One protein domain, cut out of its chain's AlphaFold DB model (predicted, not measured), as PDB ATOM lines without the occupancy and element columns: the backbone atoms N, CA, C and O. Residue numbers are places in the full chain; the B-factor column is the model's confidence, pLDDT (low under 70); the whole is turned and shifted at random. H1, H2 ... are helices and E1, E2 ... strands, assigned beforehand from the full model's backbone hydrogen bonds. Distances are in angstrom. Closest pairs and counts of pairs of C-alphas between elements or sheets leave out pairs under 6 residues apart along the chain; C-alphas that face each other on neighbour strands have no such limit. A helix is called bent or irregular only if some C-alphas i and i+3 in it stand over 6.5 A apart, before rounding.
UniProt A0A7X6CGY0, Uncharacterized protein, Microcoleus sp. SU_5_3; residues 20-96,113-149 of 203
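Overview. This is residues 20 to 96 and 113 to 149 of the 203 residues of an uncharacterized protein of Microcoleus sp. SU_5_3 (UniProt A0A7X6CGY0). A twisted four-stranded sheet has H2 packed on one face, while H1 runs along E2 with H3 side by side with it. The hairpin E4 and E5 extends beyond the sheet as an arm that adds to the length. The 114 printed residues include three named helices and six named strands, in the order H1 E1 E2 E3 E4 E5 E6 H2 H3, a mixed class. The sheet's order is E1 E2 E3 E6, antiparallel; the whole is loose, radius of gyration of the C-alphas 17.0 A, spanning 61 by 27 by 20 A.

Arrangement. E1, residues 34 to 38, E2, 42 to 54, and E3, 57 to 68, form a meander, each strand the antiparallel neighbour of the one before; E6, 85 to 96, is E3's other neighbour. Within hydrogen-bond range are N 36 and O 44 at 2.8 A, N 47 and O 63 at 2.9 A, and N 64 and O 89 at 2.9 A. H2, 120 to 131, on one face, makes two layers with the sheet. H1, 20 to 31, is over E2, height over the sheet 7.9 A. H3, 136 to 146, touches H1 at a shallow tilt of 21 degrees, opposite ways; the closest C-alphas, Ile 25 and Ile 141, are 6.2 A apart. E3 runs on into E4, 71 to 75, at 37 degrees; E4 and E5, 78 to 81, form a hairpin, with N 72 and O 80 at 2.8 A. Every O i to N i+4 pair is within hydrogen-bond range in H3, 7 of 8 in H1 and 6 of 8 in H2.

Along the chain. H1 begins at C-alpha 20 (25.724, 16.811, -33.578) and is only just irregular, C-alphas 20 and 23 being 6.7 A apart. E2, E3 and E6 measure 33.7 A, 34.4 A and 35.3 A. H3 ends at C-alpha 146 (20.443, 21.884, -44.105).

Size, cuts and confidence. The two C-alphas farthest apart, of Arg 76 and Asn 149, are 61.4 A apart. Residues 97 to 112 are not printed; C-alphas 96 and 113 are 18.2 A apart across this cut. Of the links printed whole, none is long. Confidence is under 70 at residues 148 to 149.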
ATOM      1  N   CYS A  20      26.372  15.532 -33.285       80.50
ATOM      2  CA  CYS A  20      25.724  16.811 -33.578       80.50
ATOM      3  C   CYS A  20      24.575  16.687 -34.599       80.50
ATOM      4  O   CYS A  20      23.730  17.573 -34.661       80.50
ATOM      5  N   LEU A  21      24.567  15.629 -35.414       82.25
ATOM      6  CA  LEU A  21      23.531  15.297 -36.401       82.25
ATOM      7  C   LEU A  21      22.534  14.271 -35.846       82.25
ATOM      8  O   LEU A  21      21.357  14.293 -36.194       82.25
ATOM      9  N   GLU A  22      23.018  13.368 -34.996       84.94
ATOM     10  CA  GLU A  22      22.283  12.204 -34.513       84.94
ATOM     11  C   GLU A  22      21.054  12.574 -33.698       84.94
ATOM     12  O   GLU A  22      19.966  12.158 -34.063       84.94
ATOM     13  N   GLY A  23      21.187  13.408 -32.662       83.75
ATOM     14  CA  GLY A  23      20.056  13.758 -31.794       83.75
ATOM     15  C   GLY A  23      18.844  14.329 -32.550       83.75
ATOM     16  O   GLY A  23      17.734  13.820 -32.382       83.75
ATOM     17  N   PRO A  24      19.020  15.352 -33.407       83.88
ATOM     18  CA  PRO A  24      17.916  15.899 -34.193       83.88
ATOM     19  C   PRO A  24      17.312  14.904 -35.194       83.88
ATOM     20  O   PRO A  24      16.088  14.828 -35.324       83.88
ATOM     21  N   ILE A  25      18.145  14.114 -35.881       88.25
ATOM     22  CA  ILE A  25      17.661  13.111 -36.838       88.25
ATOM     23  C   ILE A  25      16.921  11.985 -36.109       88.25
ATOM     24  O   ILE A  25      15.849  11.584 -36.552       88.25
ATOM     25  N   ASP A  26      17.431  11.520 -34.974       89.00
ATOM     26  CA  ASP A  26      16.791  10.487 -34.160       89.00
ATOM     27  C   ASP A  26      15.422  10.946 -33.642       89.00
ATOM     28  O   ASP A  26      14.446  10.197 -33.701       89.00
ATOM     29  N   ALA A  27      15.300  12.218 -33.246       86.75
ATOM     30  CA  ALA A  27      14.020  12.811 -32.865       86.75
ATOM     31  C   ALA A  27      13.020  12.832 -34.036       86.75
ATOM     32  O   ALA A  27      11.859  12.463 -33.853       86.75
ATOM     33  N   ILE A  28      13.461  13.216 -35.243       87.31
ATOM     34  CA  ILE A  28      12.637  13.171 -36.466       87.31
ATOM     35  C   ILE A  28      12.155  11.745 -36.736       87.31
ATOM     36  O   ILE A  28      10.987  11.527 -37.058       87.31
ATOM     37  N   VAL A  29      13.055  10.776 -36.629       88.38
ATOM     38  CA  VAL A  29      12.797   9.372 -36.939       88.38
ATOM     39  C   VAL A  29      11.842   8.757 -35.912       88.38
ATOM     40  O   VAL A  29      10.834   8.171 -36.304       88.38
ATOM     41  N   SER A  30      12.067   9.008 -34.623       86.19
ATOM     42  CA  SER A  30      11.228   8.526 -33.520       86.19
ATOM     43  C   SER A  30       9.772   8.994 -33.628       86.19
ATOM     44  O   SER A  30       8.851   8.201 -33.447       86.19
ATOM     45  N   VAL A  31       9.528  10.266 -33.978       85.50
ATOM     46  CA  VAL A  31       8.151  10.792 -34.124       85.50
ATOM     47  C   VAL A  31       7.462  10.357 -35.416       85.50
ATOM     48  O   VAL A  31       6.257  10.547 -35.563       85.50
ATOM     49  N   ASN A  32       8.219   9.804 -36.367       84.31
ATOM     50  CA  ASN A  32       7.669   9.210 -37.581       84.31
ATOM     51  C   ASN A  32       7.346   7.719 -37.404       84.31
ATOM     52  O   ASN A  32       6.879   7.109 -38.364       84.31
ATOM     53  N   GLY A  33       7.531   7.144 -36.213       83.12
ATOM     54  CA  GLY A  33       6.898   5.879 -35.841       83.12
ATOM     55  C   GLY A  33       5.372   6.006 -35.721       83.12
ATOM     56  O   GLY A  33       4.817   7.102 -35.619       83.12
ATOM     57  N   GLY A  34       4.682   4.871 -35.740       86.44
ATOM     58  CA  GLY A  34       3.243   4.732 -35.540       86.44
ATOM     59  C   GLY A  34       2.541   4.043 -36.707       86.44
ATOM     60  O   GLY A  34       3.138   3.278 -37.462       86.44
ATOM     61  N   LYS A  35       1.248   4.336 -36.877       84.56
ATOM     62  CA  LYS A  35       0.404   3.709 -37.901       84.56
ATOM     63  C   LYS A  35       0.636   4.289 -39.295       84.56
ATOM     64  O   LYS A  35       0.397   5.472 -39.542       84.56
ATOM     65  N   TYR A  36       1.050   3.432 -40.222       86.44
ATOM     66  CA  TYR A  36       1.315   3.761 -41.625       86.44
ATOM     67  C   TYR A  36       0.153   3.351 -42.532       86.44
ATOM     68  O   TYR A  36      -0.112   4.023 -43.529       86.44
ATOM     69  N   GLU A  37      -0.568   2.294 -42.160       86.25
ATOM     70  CA  GLU A  37      -1.789   1.840 -42.821       86.25
ATOM     71  C   GLU A  37      -2.833   1.517 -41.748       86.25
ATOM     72  O   GLU A  37      -2.521   0.857 -40.759       86.25
ATOM     73  N   ASP A  38      -4.061   2.010 -41.914       90.69
ATOM     74  CA  ASP A  38      -5.183   1.696 -41.024       90.69
ATOM     75  C   ASP A  38      -6.477   1.662 -41.838       90.69
ATOM     76  O   ASP A  38      -7.103   2.684 -42.128       90.69
ATOM     77  N   THR A  39      -6.825   0.466 -42.291       90.12
ATOM     78  CA  THR A  39      -8.010   0.193 -43.100       90.12
ATOM     79  C   THR A  39      -8.846  -0.901 -42.447       90.12
ATOM     80  O   THR A  39      -8.435  -1.547 -41.483       90.12
ATOM     81  N   ASP A  40     -10.047  -1.131 -42.982       91.31
ATOM     82  CA  ASP A  40     -10.927  -2.182 -42.471       91.31
ATOM     83  C   ASP A  40     -10.289  -3.580 -42.562       91.31
ATOM     84  O   ASP A  40     -10.734  -4.479 -41.856       91.31
ATOM     85  N   ASP A  41      -9.318  -3.807 -43.438       90.88
ATOM     86  CA  ASP A  41      -8.764  -5.121 -43.769       90.88
ATOM     87  C   ASP A  41      -7.245  -5.223 -43.592       90.88
ATOM     88  O   ASP A  41      -6.730  -6.338 -43.535       90.88
ATOM     89  N   ARG A  42      -6.536  -4.098 -43.452       91.31
ATOM     90  CA  ARG A  42      -5.078  -4.041 -43.275       91.31
ATOM     91  C   ARG A  42      -4.661  -2.961 -42.290       91.31
ATOM     92  O   ARG A  42      -5.186  -1.848 -42.331       91.31
ATOM     93  N   GLN A  43      -3.686  -3.280 -41.451       92.75
ATOM     94  CA  GLN A  43      -3.066  -2.349 -40.516       92.75
ATOM     95  C   GLN A  43      -1.553  -2.549 -40.530       92.75
ATOM     96  O   GLN A  43      -1.083  -3.681 -40.464       92.75
ATOM     97  N   LEU A  44      -0.796  -1.457 -40.604       92.38
ATOM     98  CA  LEU A  44       0.657  -1.465 -40.469       92.38
ATOM     99  C   LEU A  44       1.053  -0.445 -39.414       92.38
ATOM    100  O   LEU A  44       0.753   0.742 -39.565       92.38
ATOM    101  N   ASP A  45       1.763  -0.909 -38.396       93.44
ATOM    102  CA  ASP A  45       2.410  -0.072 -37.395       93.44
ATOM    103  C   ASP A  45       3.929  -0.237 -37.478       93.44
ATOM    104  O   ASP A  45       4.436  -1.321 -37.781       93.44
ATOM    105  N   VAL A  46       4.644   0.855 -37.246       93.06
ATOM    106  CA  VAL A  46       6.098   0.924 -37.228       93.06
ATOM    107  C   VAL A  46       6.545   1.486 -35.886       93.06
ATOM    108  O   VAL A  46       6.118   2.564 -35.487       93.06
ATOM    109  N   SER A  47       7.459   0.805 -35.212       93.25
ATOM    110  CA  SER A  47       7.915   1.172 -33.870       93.25
ATOM    111  C   SER A  47       9.432   1.071 -33.743       93.25
ATOM    112  O   SER A  47      10.115   0.624 -34.665       93.25
ATOM    113  N   ASP A  48       9.957   1.547 -32.611       92.62
ATOM    114  CA  ASP A  48      11.379   1.482 -32.253       92.62
ATOM    115  C   ASP A  48      12.320   2.015 -33.341       92.62
ATOM    116  O   ASP A  48      13.425   1.507 -33.545       92.62
ATOM    117  N   MET A  49      11.856   3.036 -34.068       92.19
ATOM    118  CA  MET A  49      12.639   3.656 -35.122       92.19
ATOM    119  C   MET A  49      13.828   4.395 -34.515       92.19
ATOM    120  O   MET A  49      13.650   5.236 -33.638       92.19
ATOM    121  N   ARG A  50      15.023   4.111 -35.022       91.50
ATOM    122  CA  ARG A  50      16.276   4.705 -34.555       91.50
ATOM    123  C   ARG A  50      17.206   4.995 -35.714       91.50
ATOM    124  O   ARG A  50      17.188   4.282 -36.720       91.50
ATOM    125  N   VAL A  51      18.039   6.014 -35.555       91.44
ATOM    126  CA  VAL A  51      19.114   6.287 -36.509       91.44
ATOM    127  C   VAL A  51      20.415   5.620 -36.067       91.44
ATOM    128  O   VAL A  51      20.746   5.573 -34.887       91.44
ATOM    129  N   SER A  52      21.181   5.116 -37.026       89.38
ATOM    130  CA  SER A  52      22.567   4.706 -36.826       89.38
ATOM    131  C   SER A  52      23.433   5.295 -37.933       89.38
ATOM    132  O   SER A  52      23.041   5.330 -39.096       89.38
ATOM    133  N   PHE A  53      24.618   5.798 -37.601       86.75
ATOM    134  CA  PHE A  53      25.542   6.307 -38.613       86.75
ATOM    135  C   PHE A  53      26.522   5.223 -39.026       86.75
ATOM    136  O   PHE A  53      27.092   4.519 -38.193       86.75
ATOM    137  N   THR A  54      26.714   5.098 -40.333       82.50
ATOM    138  CA  THR A  54      27.568   4.081 -40.945       82.50
ATOM    139  C   THR A  54      28.497   4.738 -41.960       82.50
ATOM    140  O   THR A  54      28.407   5.938 -42.236       82.50
ATOM    141  N   GLU A  55      29.454   3.985 -42.503       83.25
ATOM    142  CA  GLU A  55      30.335   4.541 -43.526       83.25
ATOM    143  C   GLU A  55      29.536   5.029 -44.742       83.25
ATOM    144  O   GLU A  55      28.777   4.282 -45.354       83.25
ATOM    145  N   GLY A  56      29.730   6.299 -45.106       79.06
ATOM    146  CA  GLY A  56      29.066   6.912 -46.256       79.06
ATOM    147  C   GLY A  56      27.645   7.430 -46.003       79.06
ATOM    148  O   GLY A  56      27.045   7.984 -46.926       79.06
ATOM    149  N   GLY A  57      27.105   7.320 -44.784       89.75
ATOM    150  CA  GLY A  57      25.759   7.819 -44.520       89.75
ATOM    151  C   GLY A  57      25.181   7.474 -43.153       89.75
ATOM    152  O   GLY A  57      25.864   7.502 -42.130       89.75
ATOM    153  N   LEU A  58      23.887   7.178 -43.151       91.25
ATOM    154  CA  LEU A  58      23.138   6.722 -41.983       91.25
ATOM    155  C   LEU A  58      22.171   5.612 -42.387       91.25
ATOM    156  O   LEU A  58      21.830   5.479 -43.556       91.25
ATOM    157  N   ALA A  59      21.723   4.815 -41.435       92.12
ATOM    158  CA  ALA A  59      20.637   3.870 -41.591       92.12
ATOM    159  C   ALA A  59      19.539   4.206 -40.588       92.12
ATOM    160  O   ALA A  59      19.801   4.708 -39.494       92.12
ATOM    161  N   ILE A  60      18.301   3.957 -40.994       93.19
ATOM    162  CA  ILE A  60      17.150   3.994 -40.104       93.19
ATOM    163  C   ILE A  60      16.676   2.568 -39.941       93.19
ATOM    164  O   ILE A  60      16.253   1.944 -40.915       93.19
ATOM    165  N   ASP A  61      16.739   2.088 -38.712       93.94
ATOM    166  CA  ASP A  61      16.256   0.770 -38.338       93.94
ATOM    167  C   ASP A  61      14.936   0.923 -37.592       93.94
ATOM    168  O   ASP A  61      14.734   1.914 -36.891       93.94
ATOM    169  N   GLY A  62      14.051  -0.058 -37.715       94.44
ATOM    170  CA  GLY A  62      12.812  -0.082 -36.951       94.44
ATOM    171  C   GLY A  62      12.132  -1.441 -36.988       94.44
ATOM    172  O   GLY A  62      12.478  -2.316 -37.784       94.44
ATOM    173  N   ASN A  63      11.144  -1.597 -36.121       94.94
ATOM    174  CA  ASN A  63      10.269  -2.755 -36.076       94.94
ATOM    175  C   ASN A  63       8.978  -2.448 -36.832       94.94
ATOM    176  O   ASN A  63       8.536  -1.300 -36.894       94.94
ATOM    177  N   TRP A  64       8.353  -3.473 -37.395       94.31
ATOM    178  CA  TRP A  64       7.041  -3.354 -38.017       94.31
ATOM    179  C   TRP A  64       6.113  -4.456 -37.518       94.31
ATOM    180  O   TRP A  64       6.535  -5.581 -37.253       94.31
ATOM    181  N   HIS A  65       4.830  -4.123 -37.421       94.25
ATOM    182  CA  HIS A  65       3.754  -5.052 -37.112       94.25
ATOM    183  C   HIS A  65       2.645  -4.878 -38.148       94.25
ATOM    184  O   HIS A  65       2.039  -3.810 -38.257       94.25
ATOM    185  N   PHE A  66       2.389  -5.927 -38.923       92.81
ATOM    186  CA  PHE A  66       1.377  -5.943 -39.969       92.81
ATOM    187  C   PHE A  66       0.232  -6.876 -39.586       92.81
ATOM    188  O   PHE A  66       0.450  -8.032 -39.219       92.81
ATOM    189  N   GLN A  67      -0.996  -6.380 -39.702       92.94
ATOM    190  CA  GLN A  67      -2.211  -7.154 -39.494       92.94
ATOM    191  C   GLN A  67      -3.071  -7.127 -40.747       92.94
ATOM    192  O   GLN A  67      -3.283  -6.076 -41.348       92.94
ATOM    193  N   VAL A  68      -3.617  -8.279 -41.115       92.12
ATOM    194  CA  VAL A  68      -4.498  -8.416 -42.275       92.12
ATOM    195  C   VAL A  68      -5.666  -9.342 -41.975       92.12
ATOM    196  O   VAL A  68      -5.561 -10.276 -41.178       92.12
ATOM    197  N   ARG A  69      -6.803  -9.079 -42.612       93.69
ATOM    198  CA  ARG A  69      -7.968  -9.964 -42.627       93.69
ATOM    199  C   ARG A  69      -8.695  -9.854 -43.958       93.69
ATOM    200  O   ARG A  69      -8.645  -8.833 -44.629       93.69
ATOM    201  N   GLU A  70      -9.432 -10.888 -44.318       93.00
ATOM    202  CA  GLU A  70     -10.142 -10.966 -45.590       93.00
ATOM    203  C   GLU A  70     -11.609 -10.597 -45.410       93.00
ATOM    204  O   GLU A  70     -12.249 -10.974 -44.427       93.00
ATOM    205  N   TYR A  71     -12.171  -9.871 -46.370       94.75
ATOM    206  CA  TYR A  71     -13.592  -9.547 -46.376       94.75
ATOM    207  C   TYR A  71     -14.435 -10.758 -46.798       94.75
ATOM    208  O   TYR A  71     -14.268 -11.296 -47.887       94.75
ATOM    209  N   LEU A  72     -15.395 -11.145 -45.956       92.88
ATOM    210  CA  LEU A  72     -16.271 -12.302 -46.178       92.88
ATOM    211  C   LEU A  72     -17.633 -11.931 -46.782       92.88
ATOM    212  O   LEU A  72     -18.344 -12.799 -47.282       92.88
ATOM    213  N   GLY A  73     -18.038 -10.661 -46.705       92.81
ATOM    214  CA  GLY A  73     -19.344 -10.206 -47.187       92.81
ATOM    215  C   GLY A  73     -20.088  -9.299 -46.207       92.81
ATOM    216  O   GLY A  73     -19.571  -8.894 -45.165       92.81
ATOM    217  N   ARG A  74     -21.342  -8.970 -46.536       94.44
ATOM    218  CA  ARG A  74     -22.252  -8.217 -45.659       94.44
ATOM    219  C   ARG A  74     -23.324  -9.139 -45.102       94.44
ATOM    220  O   ARG A  74     -24.057  -9.765 -45.858       94.44
ATOM    221  N   PHE A  75     -23.480  -9.141 -43.784       90.31
ATOM    222  CA  PHE A  75     -24.569  -9.835 -43.106       90.31
ATOM    223  C   PHE A  75     -25.364  -8.842 -42.262       90.31
ATOM    224  O   PHE A  75     -24.798  -8.156 -41.406       90.31
ATOM    225  N   ARG A  76     -26.677  -8.738 -42.518       90.12
ATOM    226  CA  ARG A  76     -27.570  -7.740 -41.889       90.12
ATOM    227  C   ARG A  76     -26.994  -6.315 -41.945       90.12
ATOM    228  O   ARG A  76     -26.923  -5.615 -40.940       90.12
ATOM    229  N   GLY A  77     -26.497  -5.921 -43.119       90.06
ATOM    230  CA  GLY A  77     -25.918  -4.596 -43.367       90.06
ATOM    231  C   GLY A  77     -24.507  -4.367 -42.810       90.06
ATOM    232  O   GLY A  77     -23.859  -3.407 -43.221       90.06
ATOM    233  N   LYS A  78     -23.984  -5.248 -41.945       91.62
ATOM    234  CA  LYS A  78     -22.634  -5.132 -41.372       91.62
ATOM    235  C   LYS A  78     -21.622  -5.915 -42.205       91.62
ATOM    236  O   LYS A  78     -21.870  -7.078 -42.529       91.62
ATOM    237  N   LYS A  79     -20.481  -5.297 -42.525       94.38
ATOM    238  CA  LYS A  79     -19.344  -5.990 -43.145       94.38
ATOM    239  C   LYS A  79     -18.802  -7.058 -42.184       94.38
ATOM    240  O   LYS A  79     -18.761  -6.843 -40.971       94.38
ATOM    241  N   LYS A  80     -18.426  -8.211 -42.724       94.38
ATOM    242  CA  LYS A  80     -17.825  -9.337 -42.008       94.38
ATOM    243  C   LYS A  80     -16.465  -9.634 -42.611       94.38
ATOM    244  O   LYS A  80     -16.290  -9.514 -43.820       94.38
ATOM    245  N   TYR A  81     -15.539 -10.023 -41.751       95.81
ATOM    246  CA  TYR A  81     -14.162 -10.315 -42.107       95.81
ATOM    247  C   TYR A  81     -13.722 -11.607 -41.421       95.81
ATOM    248  O   TYR A  81     -14.357 -12.022 -40.444       95.81
ATOM    249  N   THR A  82     -12.655 -12.226 -41.916       94.94
ATOM    250  CA  THR A  82     -11.936 -13.270 -41.183       94.94
ATOM    251  C   THR A  82     -11.288 -12.695 -39.918       94.94
ATOM    252  O   THR A  82     -11.275 -11.479 -39.688       94.94
ATOM    253  N   SER A  83     -10.788 -13.578 -39.052       94.75
ATOM    254  CA  SER A  83      -9.950 -13.169 -37.924       94.75
ATOM    255  C   SER A  83      -8.670 -12.500 -38.425       94.75
ATOM    256  O   SER A  83      -8.161 -12.859 -39.485       94.75
ATOM    257  N   TRP A  84      -8.145 -11.556 -37.644       94.81
ATOM    258  CA  TRP A  84      -6.859 -10.931 -37.935       94.81
ATOM    259  C   TRP A  84      -5.731 -11.962 -37.927       94.81
ATOM    260  O   TRP A  84      -5.639 -12.788 -37.017       94.81
ATOM    261  N   VAL A  85      -4.865 -11.867 -38.928       92.31
ATOM    262  CA  VAL A  85      -3.562 -12.523 -38.985       92.31
ATOM    263  C   VAL A  85      -2.511 -11.446 -38.752       92.31
ATOM    264  O   VAL A  85      -2.543 -10.417 -39.422       92.31
ATOM    265  N   SER A  86      -1.608 -11.684 -37.804       91.81
ATOM    266  CA  SER A  86      -0.527 -10.766 -37.434       91.81
ATOM    267  C   SER A  86       0.824 -11.340 -37.829       91.81
ATOM    268  O   SER A  86       1.063 -12.535 -37.652       91.81
ATOM    269  N   ILE A  87       1.705 -10.479 -38.323       91.88
ATOM    270  CA  ILE A  87       3.106 -10.782 -38.619       91.88
ATOM    271  C   ILE A  87       3.932  -9.579 -38.187       91.88
ATOM    272  O   ILE A  87       3.480  -8.438 -38.282       91.88
ATOM    273  N   GLU A  88       5.137  -9.836 -37.712       93.75
ATOM    274  CA  GLU A  88       6.060  -8.810 -37.257       93.75
ATOM    275  C   GLU A  88       7.474  -9.101 -37.732       93.75
ATOM    276  O   GLU A  88       7.825 -10.232 -38.082       93.75
ATOM    277  N   GLY A  89       8.286  -8.057 -37.729       94.56
ATOM    278  CA  GLY A  89       9.679  -8.149 -38.099       94.56
ATOM    279  C   GLY A  89      10.365  -6.805 -37.966       94.56
ATOM    280  O   GLY A  89       9.900  -5.910 -37.260       94.56
ATOM    281  N   SER A  90      11.478  -6.668 -38.670       95.12
ATOM    282  CA  SER A  90      12.276  -5.450 -38.676       95.12
ATOM    283  C   SER A  90      12.549  -4.975 -40.095       95.12
ATOM    284  O   SER A  90      12.373  -5.710 -41.074       95.12
ATOM    285  N   PHE A  91      12.946  -3.717 -40.211       93.75
ATOM    286  CA  PHE A  91      13.452  -3.145 -41.444       93.75
ATOM    287  C   PHE A  91      14.702  -2.315 -41.187       93.75
ATOM    288  O   PHE A  91      14.908  -1.802 -40.087       93.75
ATOM    289  N   SER A  92      15.498  -2.154 -42.239       93.88
ATOM    290  CA  SER A  92      16.603  -1.203 -42.279       93.88
ATOM    291  C   SER A  92      16.560  -0.428 -43.590       93.88
ATOM    292  O   SER A  92      16.447  -1.002 -44.676       93.88
ATOM    293  N   GLN A  93      16.619   0.895 -43.501       93.19
ATOM    294  CA  GLN A  93      16.658   1.798 -44.642       93.19
ATOM    295  C   GLN A  93      17.973   2.589 -44.609       93.19
ATOM    296  O   GLN A  93      18.092   3.533 -43.825       93.19
ATOM    297  N   PRO A  94      18.945   2.280 -45.485       93.31
ATOM    298  CA  PRO A  94      20.146   3.090 -45.627       93.31
ATOM    299  C   PRO A  94      19.827   4.424 -46.311       93.31
ATOM    300  O   PRO A  94      18.972   4.488 -47.195       93.31
ATOM    301  N   PHE A  95      20.563   5.463 -45.945       91.56
ATOM    302  CA  PHE A  95      20.596   6.784 -46.555       91.56
ATOM    303  C   PHE A  95      22.040   7.138 -46.879       91.56
ATOM    304  O   PHE A  95      22.888   7.203 -45.990       91.56
ATOM    305  N   ILE A  96      22.311   7.408 -48.149       89.88
ATOM    306  CA  ILE A  96      23.619   7.883 -48.595       89.88
ATOM    307  C   ILE A  96      23.646   9.397 -48.414       89.88
ATOM    308  O   ILE A  96      22.761  10.086 -48.919       89.88
ATOM    309  N   ILE A 113      13.830  -5.706 -45.525       92.31
ATOM    310  CA  ILE A 113      12.734  -6.186 -44.667       92.31
ATOM    311  C   ILE A 113      13.070  -7.598 -44.207       92.31
ATOM    312  O   ILE A 113      13.322  -8.479 -45.027       92.31
ATOM    313  N   GLN A 114      12.997  -7.829 -42.902       91.56
ATOM    314  CA  GLN A 114      13.213  -9.132 -42.285       91.56
ATOM    315  C   GLN A 114      11.950  -9.584 -41.554       91.56
ATOM    316  O   GLN A 114      11.200  -8.760 -41.038       91.56
ATOM    317  N   GLY A 115      11.715 -10.899 -41.511       85.81
ATOM    318  CA  GLY A 115      10.539 -11.494 -40.857       85.81
ATOM    319  C   GLY A 115       9.290 -11.611 -41.744       85.81
ATOM    320  O   GLY A 115       8.235 -12.007 -41.256       85.81
ATOM    321  N   ALA A 116       9.387 -11.310 -43.045       81.81
ATOM    322  CA  ALA A 116       8.269 -11.409 -43.986       81.81
ATOM    323  C   ALA A 116       8.626 -12.211 -45.247       81.81
ATOM    324  O   ALA A 116       9.392 -11.744 -46.082       81.81
ATOM    325  N   ASP A 117       7.983 -13.368 -45.435       77.00
ATOM    326  CA  ASP A 117       8.165 -14.175 -46.653       77.00
ATOM    327  C   ASP A 117       7.219 -13.751 -47.790       77.00
ATOM    328  O   ASP A 117       7.647 -13.547 -48.923       77.00
ATOM    329  N   LYS A 118       5.912 -13.623 -47.512       79.12
ATOM    330  CA  LYS A 118       4.876 -13.383 -48.544       79.12
ATOM    331  C   LYS A 118       4.224 -12.000 -48.504       79.12
ATOM    332  O   LYS A 118       3.655 -11.593 -49.505       79.12
ATOM    333  N   TRP A 119       4.317 -11.304 -47.373       78.25
ATOM    334  CA  TRP A 119       3.636 -10.022 -47.110       78.25
ATOM    335  C   TRP A 119       4.551  -8.805 -47.241       78.25
ATOM    336  O   TRP A 119       4.137  -7.661 -47.052       78.25
ATOM    337  N   TYR A 120       5.834  -9.042 -47.519       81.88
ATOM    338  CA  TYR A 120       6.807  -7.967 -47.621       81.88
ATOM    339  C   TYR A 120       6.491  -6.954 -48.745       81.88
ATOM    340  O   TYR A 120       6.853  -5.794 -48.553       81.88
ATOM    341  N   PRO A 121       5.822  -7.286 -49.878       86.19
ATOM    342  CA  PRO A 121       5.468  -6.277 -50.881       86.19
ATOM    343  C   PRO A 121       4.515  -5.199 -50.351       86.19
ATOM    344  O   PRO A 121       4.705  -4.019 -50.641       86.19
ATOM    345  N   GLU A 122       3.517  -5.582 -49.555       82.50
ATOM    346  CA  GLU A 122       2.561  -4.672 -48.920       82.50
ATOM    347  C   GLU A 122       3.261  -3.781 -47.887       82.50
ATOM    348  O   GLU A 122       3.089  -2.560 -47.897       82.50
ATOM    349  N   ILE A 123       4.128  -4.382 -47.065       83.88
ATOM    350  CA  ILE A 123       4.963  -3.664 -46.091       83.88
ATOM    351  C   ILE A 123       5.874  -2.658 -46.812       83.88
ATOM    352  O   ILE A 123       5.926  -1.481 -46.448       83.88
ATOM    353  N   LEU A 124       6.544  -3.084 -47.888       84.62
ATOM    354  CA  LEU A 124       7.386  -2.218 -48.713       84.62
ATOM    355  C   LEU A 124       6.593  -1.060 -49.310       84.62
ATOM    356  O   LEU A 124       7.075   0.067 -49.272       84.62
ATOM    357  N   TYR A 125       5.403  -1.299 -49.860       84.19
ATOM    358  CA  TYR A 125       4.590  -0.236 -50.452       84.19
ATOM    359  C   TYR A 125       4.295   0.877 -49.438       84.19
ATOM    360  O   TYR A 125       4.490   2.063 -49.733       84.19
ATOM    361  N   ALA A 126       3.889   0.494 -48.228       82.00
ATOM    362  CA  ALA A 126       3.602   1.439 -47.161       82.00
ATOM    363  C   ALA A 126       4.864   2.197 -46.707       82.00
ATOM    364  O   ALA A 126       4.851   3.431 -46.649       82.00
ATOM    365  N   LEU A 127       5.980   1.496 -46.469       84.50
ATOM    366  CA  LEU A 127       7.232   2.106 -46.005       84.50
ATOM    367  C   LEU A 127       7.902   2.981 -47.082       84.50
ATOM    368  O   LEU A 127       8.233   4.139 -46.820       84.50
ATOM    369  N   ILE A 128       8.048   2.496 -48.321       85.38
ATOM    370  CA  ILE A 128       8.707   3.225 -49.427       85.38
ATOM    371  C   ILE A 128       8.085   4.609 -49.625       85.38
ATOM    372  O   ILE A 128       8.798   5.578 -49.894       85.38
ATOM    373  N   SER A 129       6.764   4.737 -49.463       83.06
ATOM    374  CA  SER A 129       6.068   6.020 -49.613       83.06
ATOM    375  C   SER A 129       6.621   7.120 -48.688       83.06
ATOM    376  O   SER A 129       6.678   8.292 -49.079       83.06
ATOM    377  N   ARG A 130       7.090   6.736 -47.495       82.38
ATOM    378  CA  ARG A 130       7.598   7.621 -46.439       82.38
ATOM    379  C   ARG A 130       9.099   7.846 -46.527       82.38
ATOM    380  O   ARG A 130       9.537   8.968 -46.271       82.38
ATOM    381  N   PHE A 131       9.857   6.826 -46.922       84.69
ATOM    382  CA  PHE A 131      11.320   6.866 -46.913       84.69
ATOM    383  C   PHE A 131      11.965   7.243 -48.249       84.69
ATOM    384  O   PHE A 131      13.092   7.710 -48.224       84.69
ATOM    385  N   ARG A 132      11.286   7.117 -49.401       86.44
ATOM    386  CA  ARG A 132      11.860   7.462 -50.725       86.44
ATOM    387  C   ARG A 132      12.457   8.879 -50.785       86.44
ATOM    388  O   ARG A 132      12.118   9.728 -49.973       86.44
ATOM    389  N   ILE A 133      13.224   9.193 -51.836       79.50
ATOM    390  CA  ILE A 133      13.874  10.510 -52.053       79.50
ATOM    391  C   ILE A 133      12.919  11.717 -51.858       79.50
ATOM    392  O   ILE A 133      13.320  12.756 -51.350       79.50
ATOM    393  N   ASN A 134      11.630  11.580 -52.178       79.12
ATOM    394  CA  ASN A 134      10.618  12.630 -51.957       79.12
ATOM    395  C   ASN A 134       9.594  12.285 -50.857       79.12
ATOM    396  O   ASN A 134       8.506  12.858 -50.804       79.12
ATOM    397  N   GLY A 135       9.897  11.292 -50.032       85.19
ATOM    398  CA  GLY A 135       9.097  10.862 -48.895       85.19
ATOM    399  C   GLY A 135       9.251  11.809 -47.707       85.19
ATOM    400  O   GLY A 135      10.207  12.585 -47.624       85.19
ATOM    401  N   ALA A 136       8.287  11.757 -46.787       86.94
ATOM    402  CA  ALA A 136       8.248  12.635 -45.621       86.94
ATOM    403  C   ALA A 136       9.520  12.529 -44.760       86.94
ATOM    404  O   ALA A 136      10.080  13.558 -44.395       86.94
ATOM    405  N   VAL A 137      10.013  11.311 -44.510       88.00
ATOM    406  CA  VAL A 137      11.200  11.087 -43.672       88.00
ATOM    407  C   VAL A 137      12.449  11.637 -44.355       88.00
ATOM    408  O   VAL A 137      13.164  12.437 -43.759       88.00
ATOM    409  N   ASN A 138      12.672  11.310 -45.635       88.81
ATOM    410  CA  ASN A 138      13.821  11.837 -46.374       88.81
ATOM    411  C   ASN A 138      13.804  13.370 -46.450       88.81
ATOM    412  O   ASN A 138      14.848  14.008 -46.337       88.81
ATOM    413  N   LYS A 139      12.624  13.979 -46.623       89.31
ATOM    414  CA  LYS A 139      12.480  15.437 -46.641       89.31
ATOM    415  C   LYS A 139      12.872  16.059 -45.301       89.31
ATOM    416  O   LYS A 139      13.613  17.036 -45.305       89.31
ATOM    417  N   LEU A 140      12.393  15.504 -44.187       89.56
ATOM    418  CA  LEU A 140      12.703  16.005 -42.846       89.56
ATOM    419  C   LEU A 140      14.192  15.841 -42.518       89.56
ATOM    420  O   LEU A 140      14.817  16.794 -42.066       89.56
ATOM    421  N   ILE A 141      14.789  14.690 -42.840       89.44
ATOM    422  CA  ILE A 141      16.234  14.464 -42.671       89.44
ATOM    423  C   ILE A 141      17.036  15.466 -43.496       89.44
ATOM    424  O   ILE A 141      17.959  16.088 -42.985       89.44
ATOM    425  N   ASN A 142      16.670  15.675 -44.761       88.19
ATOM    426  CA  ASN A 142      17.351  16.656 -45.600       88.19
ATOM    427  C   ASN A 142      17.216  18.082 -45.075       88.19
ATOM    428  O   ASN A 142      18.178  18.838 -45.170       88.19
ATOM    429  N   GLN A 143      16.050  18.456 -44.544       87.12
ATOM    430  CA  GLN A 143      15.849  19.751 -43.894       87.12
ATOM    431  C   GLN A 143      16.755  19.900 -42.671       87.12
ATOM    432  O   GLN A 143      17.384  20.940 -42.520       87.12
ATOM    433  N   GLU A 144      16.885  18.857 -41.856       85.69
ATOM    434  CA  GLU A 144      17.766  18.879 -40.689       85.69
ATOM    435  C   GLU A 144      19.243  18.980 -41.082       85.69
ATOM    436  O   GLU A 144      19.972  19.816 -40.556       85.69
ATOM    437  N   LEU A 145      19.668  18.225 -42.099       83.00
ATOM    438  CA  LEU A 145      21.016  18.336 -42.662       83.00
ATOM    439  C   LEU A 145      21.303  19.731 -43.250       83.00
ATOM    440  O   LEU A 145      22.462  20.142 -43.265       83.00
ATOM    441  N   GLN A 146      20.282  20.473 -43.709       77.62
ATOM    442  CA  GLN A 146      20.443  21.884 -44.105       77.62
ATOM    443  C   GLN A 146      20.566  22.836 -42.922       77.62
ATOM    444  O   GLN A 146      21.154  23.905 -43.059       77.62
ATOM    445  N   ASN A 147      19.965  22.483 -41.793       71.81
ATOM    446  CA  ASN A 147      19.852  23.354 -40.634       71.81
ATOM    447  C   ASN A 147      21.028  23.207 -39.672       71.81
ATOM    448  O   ASN A 147      20.981  23.793 -38.591       71.81
ATOM    449  N   PHE A 148      22.080  22.470 -40.043       66.56
ATOM    450  CA  PHE A 148      23.241  22.273 -39.188       66.56
ATOM    451  C   PHE A 148      23.830  23.624 -38.760       66.56
ATOM    452  O   PHE A 148      24.470  24.334 -39.535       66.56
ATOM    453  N   ASN A 149      23.562  23.999 -37.506       58.69
ATOM    454  CA  ASN A 149      23.900  25.296 -36.918       58.69
ATOM    455  C   ASN A 149      23.258  26.535 -37.595       58.69
ATOM    456  O   ASN A 149      23.713  27.656 -37.382       58.69
TER     457      ASN A 149